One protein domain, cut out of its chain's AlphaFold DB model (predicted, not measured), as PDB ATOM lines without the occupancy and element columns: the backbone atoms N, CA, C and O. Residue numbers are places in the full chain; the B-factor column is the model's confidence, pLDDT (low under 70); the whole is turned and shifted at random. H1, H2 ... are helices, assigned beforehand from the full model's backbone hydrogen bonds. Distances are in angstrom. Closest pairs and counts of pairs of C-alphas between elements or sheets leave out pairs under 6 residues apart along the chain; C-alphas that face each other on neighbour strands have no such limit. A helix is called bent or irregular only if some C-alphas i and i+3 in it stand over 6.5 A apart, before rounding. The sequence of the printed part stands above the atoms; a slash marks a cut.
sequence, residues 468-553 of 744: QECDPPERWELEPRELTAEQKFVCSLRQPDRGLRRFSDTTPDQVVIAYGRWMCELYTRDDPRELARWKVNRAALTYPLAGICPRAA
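What this domain is: This is residues 468 to 553 of the 744 residues of an uncharacterized protein of Streptosporangium saharense (UniProt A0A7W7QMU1). A small cluster of helices has a loop arm at one end: H4 sits in the middle beside the long helix H2, H1 crosses the first half of H2, and short H5 packs on H4. After H2 the chain turns and H3 folds back near the last part of H2, at one end of the domain, and at the opposite end the stretch from 468 to 484 reaches away from the helices, with residues 474 to 479 sticking out. The printed part has 86 residues with five named helices, H1 to H5 in order along the chain, and no named strand; the class is all helix. It is only just compact, close to loose, with a radius of gyration of the C-alphas of 14.0 A, and the C-alphas span 47 by 26 by 21 A, an elongated outline.

Where its parts are: Residues 468 to 484 hold no named element. H1, residues 485 to 494, begins at C-alpha 485 at (19.514, -22.641, -8.410) and is 14.5 A long from first to last C-alpha. H2, residues 509 to 525, is the longest helix at 24.5 A and ends at C-alpha 525 at (32.780, -6.912, -15.631). H3, residues 528 to 534, measures 10.0 A. H4, residues 538 to 545, measures 10.3 A and is irregular, but only just: C-alphas 540 and 543 are 7.0 A apart. H5, residues 550 to 553, measures 5.0 A and ends at C-alpha 553 at (27.361, -16.108, -4.690).

How they stand to each other: H4 is the hub and touches H1, H2 and H5. Its closest C-alphas to H5 are those of Thr 542 and Ala 552, 5.0 A apart. H4 and H2 touch at Arg 538 and Tyr 523, closest C-alphas 6.4 A apart, through residues 516 to 523 of H2 alone; they run opposite ways at a steep tilt of 37 degrees, only just beyond shallow. H4 and H1 touch, with the C-alphas of Pro 544 and Ser 492 closest at 6.5 A, and run opposite ways at a steep tilt of 63 degrees. H1 and H2 touch, about perpendicular at 81 degrees, through residues 509 to 516 of H2 alone; the closest C-alphas, of Val 490 and Val 512, are 6.4 A apart. The helix packing is mostly crossed, with no shallow tilt among these three pairs. H3 touches no helix; it is close to H2 but not clearly touching, the closest C-alphas being those of Leu 531 and Leu 522 at 7.6 A. H1 and H3 are apart. Every O i to N i+4 pair is within hydrogen-bond range in H1, H2 and H3, against 2 of 4 in H4, and H5 is too short for such a pair.

The domain as a whole: The two C-alphas farthest apart, those of Leu 478 and Arg 529, are 47.5 A apart. The printed part has no cut. The link from H1 to H2 is long, with 14 residues, and the other three links between helices are tight. The mean pLDDT of the printed part is 81.5; residues 472 to 480 and 496 to 502 are under 70.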
ATOM      1  N   GLN A 468       2.797 -19.165  -8.859       74.12
ATOM      2  CA  GLN A 468       2.302 -20.083  -7.831       74.12
ATOM      3  C   GLN A 468       3.277 -21.237  -7.548       74.12
ATOM      4  O   GLN A 468       3.439 -21.654  -6.410       74.12
ATOM      5  N   GLU A 469       3.992 -21.727  -8.566       78.00
ATOM      6  CA  GLU A 469       5.079 -22.704  -8.376       78.00
ATOM      7  C   GLU A 469       6.314 -22.105  -7.681       78.00
ATOM      8  O   GLU A 469       7.206 -22.843  -7.259       78.00
ATOM      9  N   CYS A 470       6.372 -20.776  -7.585       78.69
ATOM     10  CA  CYS A 470       7.414 -20.020  -6.906       78.69
ATOM     11  C   CYS A 470       7.020 -19.555  -5.505       78.69
ATOM     12  O   CYS A 470       7.859 -18.946  -4.828       78.69
ATOM     13  N   ASP A 471       5.782 -19.799  -5.078       77.44
ATOM     14  CA  ASP A 471       5.371 -19.489  -3.720       77.44
ATOM     15  C   ASP A 471       6.083 -20.433  -2.745       77.44
ATOM     16  O   ASP A 471       6.263 -21.623  -3.035       77.44
ATOM     17  N   PRO A 472       6.573 -19.909  -1.607       67.19
ATOM     18  CA  PRO A 472       7.145 -20.764  -0.588       67.19
ATOM     19  C   PRO A 472       6.076 -21.769  -0.130       67.19
ATOM     20  O   PRO A 472       4.911 -21.380  -0.007       67.19
ATOM     21  N   PRO A 473       6.457 -23.033   0.135       64.31
ATOM     22  CA  PRO A 473       5.537 -24.010   0.702       64.31
ATOM     23  C   PRO A 473       4.890 -23.419   1.958       64.31
ATOM     24  O   PRO A 473       5.557 -22.737   2.749       64.31
ATOM     25  N   GLU A 474       3.583 -23.627   2.122       62.56
ATOM     26  CA  GLU A 474       2.875 -23.158   3.311       62.56
ATOM     27  C   GLU A 474       3.548 -23.744   4.563       62.56
ATOM     28  O   GLU A 474       4.063 -24.863   4.530       62.56
ATOM     29  N   ARG A 475       3.577 -23.002   5.683       53.91
ATOM     30  CA  ARG A 475       4.365 -23.362   6.891       53.91
ATOM     31  C   ARG A 475       4.108 -24.780   7.438       53.91
ATOM     32  O   ARG A 475       4.904 -25.255   8.239       53.91
ATOM     33  N   TRP A 476       3.007 -25.424   7.058       56.22
ATOM     34  CA  TRP A 476       2.612 -26.773   7.471       56.22
ATOM     35  C   TRP A 476       2.997 -27.889   6.485       56.22
ATOM     36  O   TRP A 476       2.757 -29.060   6.782       56.22
ATOM     37  N   GLU A 477       3.587 -27.581   5.329       60.97
ATOM     38  CA  GLU A 477       4.101 -28.603   4.414       60.97
ATOM     39  C   GLU A 477       5.417 -29.186   4.953       60.97
ATOM     40  O   GLU A 477       6.439 -28.509   5.060       60.97
ATOM     41  N   LEU A 478       5.377 -30.470   5.321       53.84
ATOM     42  CA  LEU A 478       6.440 -31.177   6.049       53.84
ATOM     43  C   LEU A 478       7.732 -31.415   5.243       53.84
ATOM     44  O   LEU A 478       8.746 -31.770   5.839       53.84
ATOM     45  N   GLU A 479       7.732 -31.201   3.925       60.25
ATOM     46  CA  GLU A 479       8.926 -31.340   3.081       60.25
ATOM     47  C   GLU A 479       9.024 -30.192   2.062       60.25
ATOM     48  O   GLU A 479       8.317 -30.193   1.051       60.25
ATOM     49  N   PRO A 480       9.913 -29.204   2.283       62.38
ATOM     50  CA  PRO A 480      10.142 -28.137   1.324       62.38
ATOM     51  C   PRO A 480      10.697 -28.711   0.019       62.38
ATOM     52  O   PRO A 480      11.736 -29.374   0.005       62.38
ATOM     53  N   ARG A 481      10.045 -28.418  -1.107       70.56
ATOM     54  CA  ARG A 481      10.560 -28.800  -2.424       70.56
ATOM     55  C   ARG A 481      11.903 -28.109  -2.685       70.56
ATOM     56  O   ARG A 481      11.982 -26.882  -2.759       70.56
ATOM     57  N   GLU A 482      12.962 -28.887  -2.903       75.62
ATOM     58  CA  GLU A 482      14.264 -28.335  -3.280       75.62
ATOM     59  C   GLU A 482      14.242 -27.806  -4.723       75.62
ATOM     60  O   GLU A 482      14.351 -28.550  -5.698       75.62
ATOM     61  N   LEU A 483      14.101 -26.487  -4.874       82.50
ATOM     62  CA  LEU A 483      14.274 -25.808  -6.158       82.50
ATOM     63  C   LEU A 483      15.759 -25.765  -6.550       82.50
ATOM     64  O   LEU A 483      16.627 -25.412  -5.740       82.50
ATOM     65  N   THR A 484      16.052 -26.044  -7.822       86.94
ATOM     66  CA  THR A 484      17.394 -25.830  -8.386       86.94
ATOM     67  C   THR A 484      17.759 -24.342  -8.376       86.94
ATOM     68  O   THR A 484      16.896 -23.466  -8.293       86.94
ATOM     69  N   ALA A 485      19.050 -24.025  -8.480       85.00
ATOM     70  CA  ALA A 485      19.514 -22.641  -8.410       85.00
ATOM     71  C   ALA A 485      18.960 -21.757  -9.553       85.00
ATOM     72  O   ALA A 485      18.637 -20.591  -9.332       85.00
ATOM     73  N   GLU A 486      18.761 -22.331 -10.746       88.06
ATOM     74  CA  GLU A 486      18.118 -21.645 -11.876       88.06
ATOM     75  C   GLU A 486      16.620 -21.406 -11.631       88.06
ATOM     76  O   GLU A 486      16.115 -20.330 -11.944       88.06
ATOM     77  N   GLN A 487      15.914 -22.352 -11.005       87.94
ATOM     78  CA  GLN A 487      14.501 -22.181 -10.645       87.94
ATOM     79  C   GLN A 487      14.322 -21.123  -9.555       87.94
ATOM     80  O   GLN A 487      13.472 -20.249  -9.688       87.94
ATOM     81  N   LYS A 488      15.180 -21.131  -8.525       86.38
ATOM     82  CA  LYS A 488      15.214 -20.078  -7.494       86.38
ATOM     83  C   LYS A 488      15.432 -18.698  -8.117       86.38
ATOM     84  O   LYS A 488      14.774 -17.736  -7.726       86.38
ATOM     85  N   PHE A 489      16.309 -18.609  -9.120       88.25
ATOM     86  CA  PHE A 489      16.526 -17.379  -9.875       88.25
ATOM     87  C   PHE A 489      15.275 -16.938 -10.647       88.25
ATOM     88  O   PHE A 489      14.847 -15.793 -10.503       88.25
ATOM     89  N   VAL A 490      14.655 -17.838 -11.416       88.75
ATOM     90  CA  VAL A 490      13.409 -17.546 -12.146       88.75
ATOM     91  C   VAL A 490      12.315 -17.070 -11.185       88.75
ATOM     92  O   VAL A 490      11.687 -16.043 -11.438       88.75
ATOM     93  N   CYS A 491      12.155 -17.740 -10.045       86.56
ATOM     94  CA  CYS A 491      11.192 -17.360  -9.019       86.56
ATOM     95  C   CYS A 491      11.464 -15.985  -8.408       86.56
ATOM     96  O   CYS A 491      10.538 -15.189  -8.262       86.56
ATOM     97  N   SER A 492      12.729 -15.645  -8.148       82.88
ATOM     98  CA  SER A 492      13.095 -14.319  -7.633       82.88
ATOM     99  C   SER A 492      12.727 -13.167  -8.580       82.88
ATOM    100  O   SER A 492      12.478 -12.054  -8.121       82.88
ATOM    101  N   LEU A 493      12.670 -13.425  -9.895       84.12
ATOM    102  CA  LEU A 493      12.315 -12.427 -10.909       84.12
ATOM    103  C   LEU A 493      10.821 -12.380 -11.244       84.12
ATOM    104  O   LEU A 493      10.359 -11.368 -11.775       84.12
ATOM    105  N   ARG A 494      10.080 -13.456 -10.961       80.94
ATOM    106  CA  ARG A 494       8.619 -13.522 -11.138       80.94
ATOM    107  C   ARG A 494       7.860 -12.971  -9.928       80.94
ATOM    108  O   ARG A 494       6.754 -12.473 -10.095       80.94
ATOM    109  N   GLN A 495       8.454 -12.987  -8.732       76.81
ATOM    110  CA  GLN A 495       7.828 -12.398  -7.546       76.81
ATOM    111  C   GLN A 495       7.753 -10.854  -7.646       76.81
ATOM    112  O   GLN A 495       8.763 -10.200  -7.936       76.81
ATOM    113  N   PRO A 496       6.576 -10.245  -7.394       61.59
ATOM    114  CA  PRO A 496       6.287  -8.840  -7.707       61.59
ATOM    115  C   PRO A 496       7.135  -7.820  -6.937       61.59
ATOM    116  O   PRO A 496       7.295  -6.697  -7.433       61.59
ATOM    117  N   ASP A 497       7.705  -8.225  -5.800       61.34
ATOM    118  CA  ASP A 497       8.343  -7.338  -4.823       61.34
ATOM    119  C   ASP A 497       9.882  -7.370  -4.850       61.34
ATOM    120  O   ASP A 497      10.522  -6.625  -4.110       61.34
ATOM    121  N   ARG A 498      10.510  -8.223  -5.681       57.25
ATOM    122  CA  ARG A 498      11.963  -8.508  -5.581       57.25
ATOM    123  C   ARG A 498      12.789  -8.351  -6.870       57.25
ATOM    124  O   ARG A 498      14.007  -8.522  -6.831       57.25
ATOM    125  N   GLY A 499      12.180  -8.012  -8.009       56.62
ATOM    126  CA  GLY A 499      12.842  -8.082  -9.323       56.62
ATOM    127  C   GLY A 499      13.385  -6.760  -9.899       56.62
ATOM    128  O   GLY A 499      12.703  -5.741  -9.909       56.62
ATOM    129  N   LEU A 500      14.578  -6.809 -10.517       61.12
ATOM    130  CA  LEU A 500      15.185  -5.718 -11.314       61.12
ATOM    131  C   LEU A 500      14.450  -5.413 -12.633       61.12
ATOM    132  O   LEU A 500      14.689  -4.382 -13.265       61.12
ATOM    133  N   ARG A 501      13.592  -6.336 -13.084       66.00
ATOM    134  CA  ARG A 501      12.707  -6.190 -14.245       66.00
ATOM    135  C   ARG A 501      11.654  -7.296 -14.201       66.00
ATOM    136  O   ARG A 501      12.024  -8.457 -14.056       66.00
ATOM    137  N   ARG A 502      10.373  -6.950 -14.349       68.19
ATOM    138  CA  ARG A 502       9.291  -7.942 -14.429       68.19
ATOM    139  C   ARG A 502       9.296  -8.603 -15.806       68.19
ATOM    140  O   ARG A 502       9.214  -7.911 -16.822       68.19
ATOM    141  N   PHE A 503       9.408  -9.926 -15.824       73.44
ATOM    142  CA  PHE A 503       9.091 -10.740 -16.994       73.44
ATOM    143  C   PHE A 503       7.608 -11.108 -16.951       73.44
ATOM    144  O   PHE A 503       7.038 -11.200 -15.869       73.44
ATOM    145  N   SER A 504       6.987 -11.293 -18.118       71.44
ATOM    146  CA  SER A 504       5.624 -11.832 -18.182       71.44
ATOM    147  C   SER A 504       5.597 -13.234 -17.580       71.44
ATOM    148  O   SER A 504       6.542 -13.997 -17.810       71.44
ATOM    149  N   ASP A 505       4.502 -13.606 -16.915       72.00
ATOM    150  CA  ASP A 505       4.300 -14.966 -16.399       72.00
ATOM    151  C   ASP A 505       4.340 -16.011 -17.516       72.00
ATOM    152  O   ASP A 505       4.653 -17.173 -17.277       72.00
ATOM    153  N   THR A 506       4.089 -15.597 -18.758       74.81
ATOM    154  CA  THR A 506       4.143 -16.455 -19.949       74.81
ATOM    155  C   THR A 506       5.538 -16.559 -20.568       74.81
ATOM    156  O   THR A 506       5.741 -17.326 -21.511       74.81
ATOM    157  N   THR A 507       6.519 -15.811 -20.053       79.69
ATOM    158  CA  THR A 507       7.885 -15.833 -20.583       79.69
ATOM    159  C   THR A 507       8.502 -17.215 -20.339       79.69
ATOM    160  O   THR A 507       8.490 -17.681 -19.199       79.69
ATOM    161  N   PRO A 508       9.084 -17.876 -21.355       84.50
ATOM    162  CA  PRO A 508       9.782 -19.144 -21.155       84.50
ATOM    163  C   PRO A 508      10.976 -19.002 -20.203       84.50
ATOM    164  O   PRO A 508      11.767 -18.066 -20.342       84.50
ATOM    165  N   ASP A 509      11.170 -19.967 -19.299       87.62
ATOM    166  CA  ASP A 509      12.220 -19.912 -18.264       87.62
ATOM    167  C   ASP A 509      13.619 -19.730 -18.855       87.62
ATOM    168  O   ASP A 509      14.437 -18.972 -18.345       87.62
ATOM    169  N   GLN A 510      13.874 -20.357 -20.004       85.50
ATOM    170  CA  GLN A 510      15.124 -20.224 -20.752       85.50
ATOM    171  C   GLN A 510      15.455 -18.774 -21.146       85.50
ATOM    172  O   GLN A 510      16.626 -18.404 -21.172       85.50
ATOM    173  N   VAL A 511      14.448 -17.937 -21.427       85.38
ATOM    174  CA  VAL A 511      14.646 -16.514 -21.758       85.38
ATOM    175  C   VAL A 511      15.035 -15.739 -20.504       85.38
ATOM    176  O   VAL A 511      15.955 -14.921 -20.542       85.38
ATOM    177  N   VAL A 512      14.381 -16.042 -19.379       88.56
ATOM    178  CA  VAL A 512      14.678 -15.441 -18.073       88.56
ATOM    179  C   VAL A 512      16.093 -15.822 -17.626       88.56
ATOM    180  O   VAL A 512      16.884 -14.951 -17.269       88.56
ATOM    181  N   ILE A 513      16.465 -17.100 -17.732       90.31
ATOM    182  CA  ILE A 513      17.804 -17.604 -17.398       90.31
ATOM    183  C   ILE A 513      18.867 -16.993 -18.320       90.31
ATOM    184  O   ILE A 513      19.916 -16.561 -17.840       90.31
ATOM    185  N   ALA A 514      18.612 -16.905 -19.630       89.81
ATOM    186  CA  ALA A 514      19.536 -16.270 -20.571       89.81
ATOM    187  C   ALA A 514      19.775 -14.792 -20.227       89.81
ATOM    188  O   ALA A 514      20.921 -14.336 -20.235       89.81
ATOM    189  N   TYR A 515      18.719 -14.064 -19.852       89.81
ATOM    190  CA  TYR A 515      18.844 -12.698 -19.347       89.81
ATOM    191  C   TYR A 515      19.674 -12.639 -18.059       89.81
ATOM    192  O   TYR A 515      20.569 -11.804 -17.940       89.81
ATOM    193  N   GLY A 516      19.442 -13.558 -17.120       90.81
ATOM    194  CA  GLY A 516      20.227 -13.669 -15.894       90.81
ATOM    195  C   GLY A 516      21.717 -13.906 -16.138       90.81
ATOM    196  O   GLY A 516      22.557 -13.255 -15.519       90.81
ATOM    197  N   ARG A 517      22.064 -14.788 -17.080       92.00
ATOM    198  CA  ARG A 517      23.462 -15.048 -17.465       92.00
ATOM    199  C   ARG A 517      24.111 -13.814 -18.089       92.00
ATOM    200  O   ARG A 517      25.229 -13.470 -17.716       92.00
ATOM    201  N   TRP A 518      23.388 -13.097 -18.951       92.00
ATOM    202  CA  TRP A 518      23.850 -11.817 -19.492       92.00
ATOM    203  C   TRP A 518      24.086 -10.772 -18.384       92.00
ATOM    204  O   TRP A 518      25.119 -10.102 -18.367       92.00
ATOM    205  N   MET A 519      23.189 -10.687 -17.398       90.56
ATOM    206  CA  MET A 519      23.371  -9.820 -16.228       90.56
ATOM    207  C   MET A 519      24.551 -10.256 -15.349       90.56
ATOM    208  O   MET A 519      25.242  -9.400 -14.803       90.56
ATOM    209  N   CYS A 520      24.827 -11.558 -15.229       93.00
ATOM    210  CA  CYS A 520      26.011 -12.055 -14.525       93.00
ATOM    211  C   CYS A 520      27.313 -11.649 -15.227       93.00
ATOM    212  O   CYS A 520      28.284 -11.299 -14.551       93.00
ATOM    213  N   GLU A 521      27.350 -11.624 -16.563       92.56
ATOM    214  CA  GLU A 521      28.499 -11.076 -17.295       92.56
ATOM    215  C   GLU A 521      28.700  -9.590 -16.986       92.56
ATOM    216  O   GLU A 521      29.820  -9.175 -16.683       92.56
ATOM    217  N   LEU A 522      27.618  -8.804 -17.008       89.94
ATOM    218  CA  LEU A 522      27.646  -7.380 -16.669       89.94
ATOM    219  C   LEU A 522      28.132  -7.155 -15.225       89.94
ATOM    220  O   LEU A 522      29.032  -6.352 -14.987       89.94
ATOM    221  N   TYR A 523      27.595  -7.924 -14.272       92.88
ATOM    222  CA  TYR A 523      28.001  -7.907 -12.863       92.88
ATOM    223  C   TYR A 523      29.481  -8.260 -12.677       92.88
ATOM    224  O   TYR A 523      30.176  -7.671 -11.853       92.88
ATOM    225  N   THR A 524      29.968  -9.234 -13.447       93.31
ATOM    226  CA  THR A 524      31.352  -9.714 -13.389       93.31
ATOM    227  C   THR A 524      32.331  -8.692 -13.961       93.31
ATOM    228  O   THR A 524      33.438  -8.581 -13.434       93.31
ATOM    229  N   ARG A 525      31.949  -7.961 -15.016       92.62
ATOM    230  CA  ARG A 525      32.780  -6.912 -15.631       92.62
ATOM    231  C   ARG A 525      32.915  -5.670 -14.755       92.62
ATOM    232  O   ARG A 525      33.968  -5.046 -14.809       92.62
ATOM    233  N   ASP A 526      31.888  -5.346 -13.964       90.94
ATOM    234  CA  ASP A 526      31.889  -4.205 -13.036       90.94
ATOM    235  C   ASP A 526      32.199  -2.855 -13.716       90.94
ATOM    236  O   ASP A 526      32.890  -2.001 -13.167       90.94
ATOM    237  N   ASP A 527      31.706  -2.652 -14.946       91.88
ATOM    238  CA  ASP A 527      31.875  -1.378 -15.653       91.88
ATOM    239  C   ASP A 527      30.779  -0.378 -15.222       91.88
ATOM    240  O   ASP A 527      29.599  -0.566 -15.560       91.88
ATOM    241  N   PRO A 528      31.126   0.727 -14.529       88.81
ATOM    242  CA  PRO A 528      30.150   1.709 -14.065       88.81
ATOM    243  C   PRO A 528      29.400   2.397 -15.213       88.81
ATOM    244  O   PRO A 528      28.265   2.834 -15.024       88.81
ATOM    245  N   ARG A 529      29.984   2.490 -16.417       90.19
ATOM    246  CA  ARG A 529      29.322   3.110 -17.579       90.19
ATOM    247  C   ARG A 529      28.222   2.220 -18.143       90.19
ATOM    248  O   ARG A 529      27.180   2.731 -18.556       90.19
ATOM    249  N   GLU A 530      28.438   0.906 -18.168       88.38
ATOM    250  CA  GLU A 530      27.416  -0.046 -18.607       88.38
ATOM    251  C   GLU A 530      26.291  -0.144 -17.574       88.38
ATOM    252  O   GLU A 530      25.122  -0.023 -17.937       88.38
ATOM    253  N   LEU A 531      26.629  -0.242 -16.286       86.94
ATOM    254  CA  LEU A 531      25.648  -0.238 -15.195       86.94
ATOM    255  C   LEU A 531      24.787   1.040 -15.193       86.94
ATOM    256  O   LEU A 531      23.559   0.960 -15.098       86.94
ATOM    257  N   ALA A 532      25.397   2.214 -15.410       85.81
ATOM    258  CA  ALA A 532      24.680   3.486 -15.525       85.81
ATOM    259  C   ALA A 532      23.756   3.546 -16.753       85.81
ATOM    260  O   ALA A 532      22.642   4.063 -16.657       85.81
ATOM    261  N   ARG A 533      24.170   2.982 -17.900       87.38
ATOM    262  CA  ARG A 533      23.334   2.909 -19.114       87.38
ATOM    263  C   ARG A 533      22.047   2.123 -18.867       87.38
ATOM    264  O   ARG A 533      20.998   2.494 -19.388       87.38
ATOM    265  N   TRP A 534      22.131   1.066 -18.065       80.00
ATOM    266  CA  TRP A 534      20.988   0.230 -17.705       80.00
ATOM    267  C   TRP A 534      20.251   0.706 -16.449       80.00
ATOM    268  O   TRP A 534      19.198   0.158 -16.135       80.00
ATOM    269  N   LYS A 535      20.748   1.758 -15.777       84.69
ATOM    270  CA  LYS A 535      20.220   2.293 -14.511       84.69
ATOM    271  C   LYS A 535      20.141   1.233 -13.406       84.69
ATOM    272  O   LYS A 535      19.196   1.219 -12.622       84.69
ATOM    273  N   VAL A 536      21.127   0.339 -13.351       82.69
ATOM    274  CA  VAL A 536      21.181  -0.748 -12.371       82.69
ATOM    275  C   VAL A 536      22.364  -0.545 -11.431       82.69
ATOM    276  O   VAL A 536      23.481  -0.300 -11.878       82.69
ATOM    277  N   ASN A 537      22.128  -0.678 -10.124       85.75
ATOM    278  CA  ASN A 537      23.190  -0.704  -9.121       85.75
ATOM    279  C   ASN A 537      23.723  -2.137  -8.967       85.75
ATOM    280  O   ASN A 537      22.941  -3.075  -8.815       85.75
ATOM    281  N   ARG A 538      25.049  -2.308  -8.957       87.69
ATOM    282  CA  ARG A 538      25.693  -3.608  -8.735       87.69
ATOM    283  C   ARG A 538      25.260  -4.257  -7.421       87.69
ATOM    284  O   ARG A 538      25.003  -5.452  -7.416       87.69
ATOM    285  N   ALA A 539      25.106  -3.489  -6.342       87.12
ATOM    286  CA  ALA A 539      24.655  -4.025  -5.057       87.12
ATOM    287  C   ALA A 539      23.260  -4.673  -5.159       87.12
ATOM    288  O   ALA A 539      23.040  -5.761  -4.635       87.12
ATOM    289  N   ALA A 540      22.354  -4.064  -5.931       84.44
ATOM    290  CA  ALA A 540      21.007  -4.588  -6.161       84.44
ATOM    291  C   ALA A 540      20.992  -5.885  -6.997       84.44
ATOM    292  O   ALA A 540      19.995  -6.599  -7.002       84.44
ATOM    293  N   LEU A 541      22.086  -6.203  -7.700       87.12
ATOM    294  CA  LEU A 541      22.244  -7.437  -8.474       87.12
ATOM    295  C   LEU A 541      22.810  -8.605  -7.663       87.12
ATOM    296  O   LEU A 541      22.645  -9.750  -8.081       87.12
ATOM    297  N   THR A 542      23.475  -8.338  -6.536       90.38
ATOM    298  CA  THR A 542      24.242  -9.351  -5.798       90.38
ATOM    299  C   THR A 542      23.358 -10.500  -5.307       90.38
ATOM    300  O   THR A 542      23.635 -11.655  -5.623       90.38
ATOM    301  N   TYR A 543      22.254 -10.205  -4.614       87.19
ATOM    302  CA  TYR A 543      21.351 -11.249  -4.114       87.19
ATOM    303  C   TYR A 543      20.560 -11.961  -5.223       87.19
ATOM    304  O   TYR A 543      20.582 -13.193  -5.241       87.19
ATOM    305  N   PRO A 544      19.919 -11.259  -6.185       87.25
ATOM    306  CA  PRO A 544      19.177 -11.930  -7.251       87.25
ATOM    307  C   PRO A 544      20.057 -12.845  -8.106       87.25
ATOM    308  O   PRO A 544      19.631 -13.928  -8.482       87.25
ATOM    309  N   LEU A 545      21.303 -12.456  -8.395       91.19
ATOM    310  CA  LEU A 545      22.185 -13.255  -9.250       91.19
ATOM    311  C   LEU A 545      22.917 -14.382  -8.516       91.19
ATOM    312  O   LEU A 545      23.494 -15.231  -9.192       91.19
ATOM    313  N   ALA A 546      22.900 -14.439  -7.181       90.75
ATOM    314  CA  ALA A 546      23.676 -15.421  -6.415       90.75
ATOM    315  C   ALA A 546      23.371 -16.883  -6.802       90.75
ATOM    316  O   ALA A 546      24.267 -17.720  -6.771       90.75
ATOM    317  N   GLY A 547      22.146 -17.189  -7.244       86.94
ATOM    318  CA  GLY A 547      21.780 -18.537  -7.701       86.94
ATOM    319  C   GLY A 547      22.431 -18.967  -9.024       86.94
ATOM    320  O   GLY A 547      22.625 -20.153  -9.257       86.94
ATOM    321  N   ILE A 548      22.795 -18.024  -9.895       91.56
ATOM    322  CA  ILE A 548      23.294 -18.320 -11.252       91.56
ATOM    323  C   ILE A 548      24.673 -17.716 -11.546       91.56
ATOM    324  O   ILE A 548      25.248 -17.975 -12.602       91.56
ATOM    325  N   CYS A 549      25.210 -16.906 -10.631       95.12
ATOM    326  CA  CYS A 549      26.437 -16.143 -10.818       95.12
ATOM    327  C   CYS A 549      27.450 -16.435  -9.699       95.12
ATOM    328  O   CYS A 549      27.298 -15.921  -8.588       95.12
ATOM    329  N   PRO A 550      28.535 -17.188  -9.977       94.25
ATOM    330  CA  PRO A 550      29.502 -17.599  -8.955       94.25
ATOM    331  C   PRO A 550      30.147 -16.439  -8.184       94.25
ATOM    332  O   PRO A 550      30.376 -16.547  -6.982       94.25
ATOM    333  N   ARG A 551      30.418 -15.303  -8.848       92.94
ATOM    334  CA  ARG A 551      30.975 -14.115  -8.178       92.94
ATOM    335  C   ARG A 551      29.997 -13.478  -7.197       92.94
ATOM    336  O   ARG A 551      30.418 -13.086  -6.117       92.94
ATOM    337  N   ALA A 552      28.723 -13.371  -7.566       92.25
ATOM    338  CA  ALA A 552      27.701 -12.828  -6.677       92.25
ATOM    339  C   ALA A 552      27.467 -13.770  -5.483       92.25
ATOM    340  O   ALA A 552      27.412 -13.317  -4.344       92.25
ATOM    341  N   ALA A 553      27.453 -15.087  -5.732       92.62
ATOM    342  CA  ALA A 553      27.361 -16.108  -4.690       92.62
ATOM    343  C   ALA A 553      28.502 -16.013  -3.665       92.62
ATOM    344  O   ALA A 553      28.263 -16.122  -2.469       92.62
TER     345      ALA A 553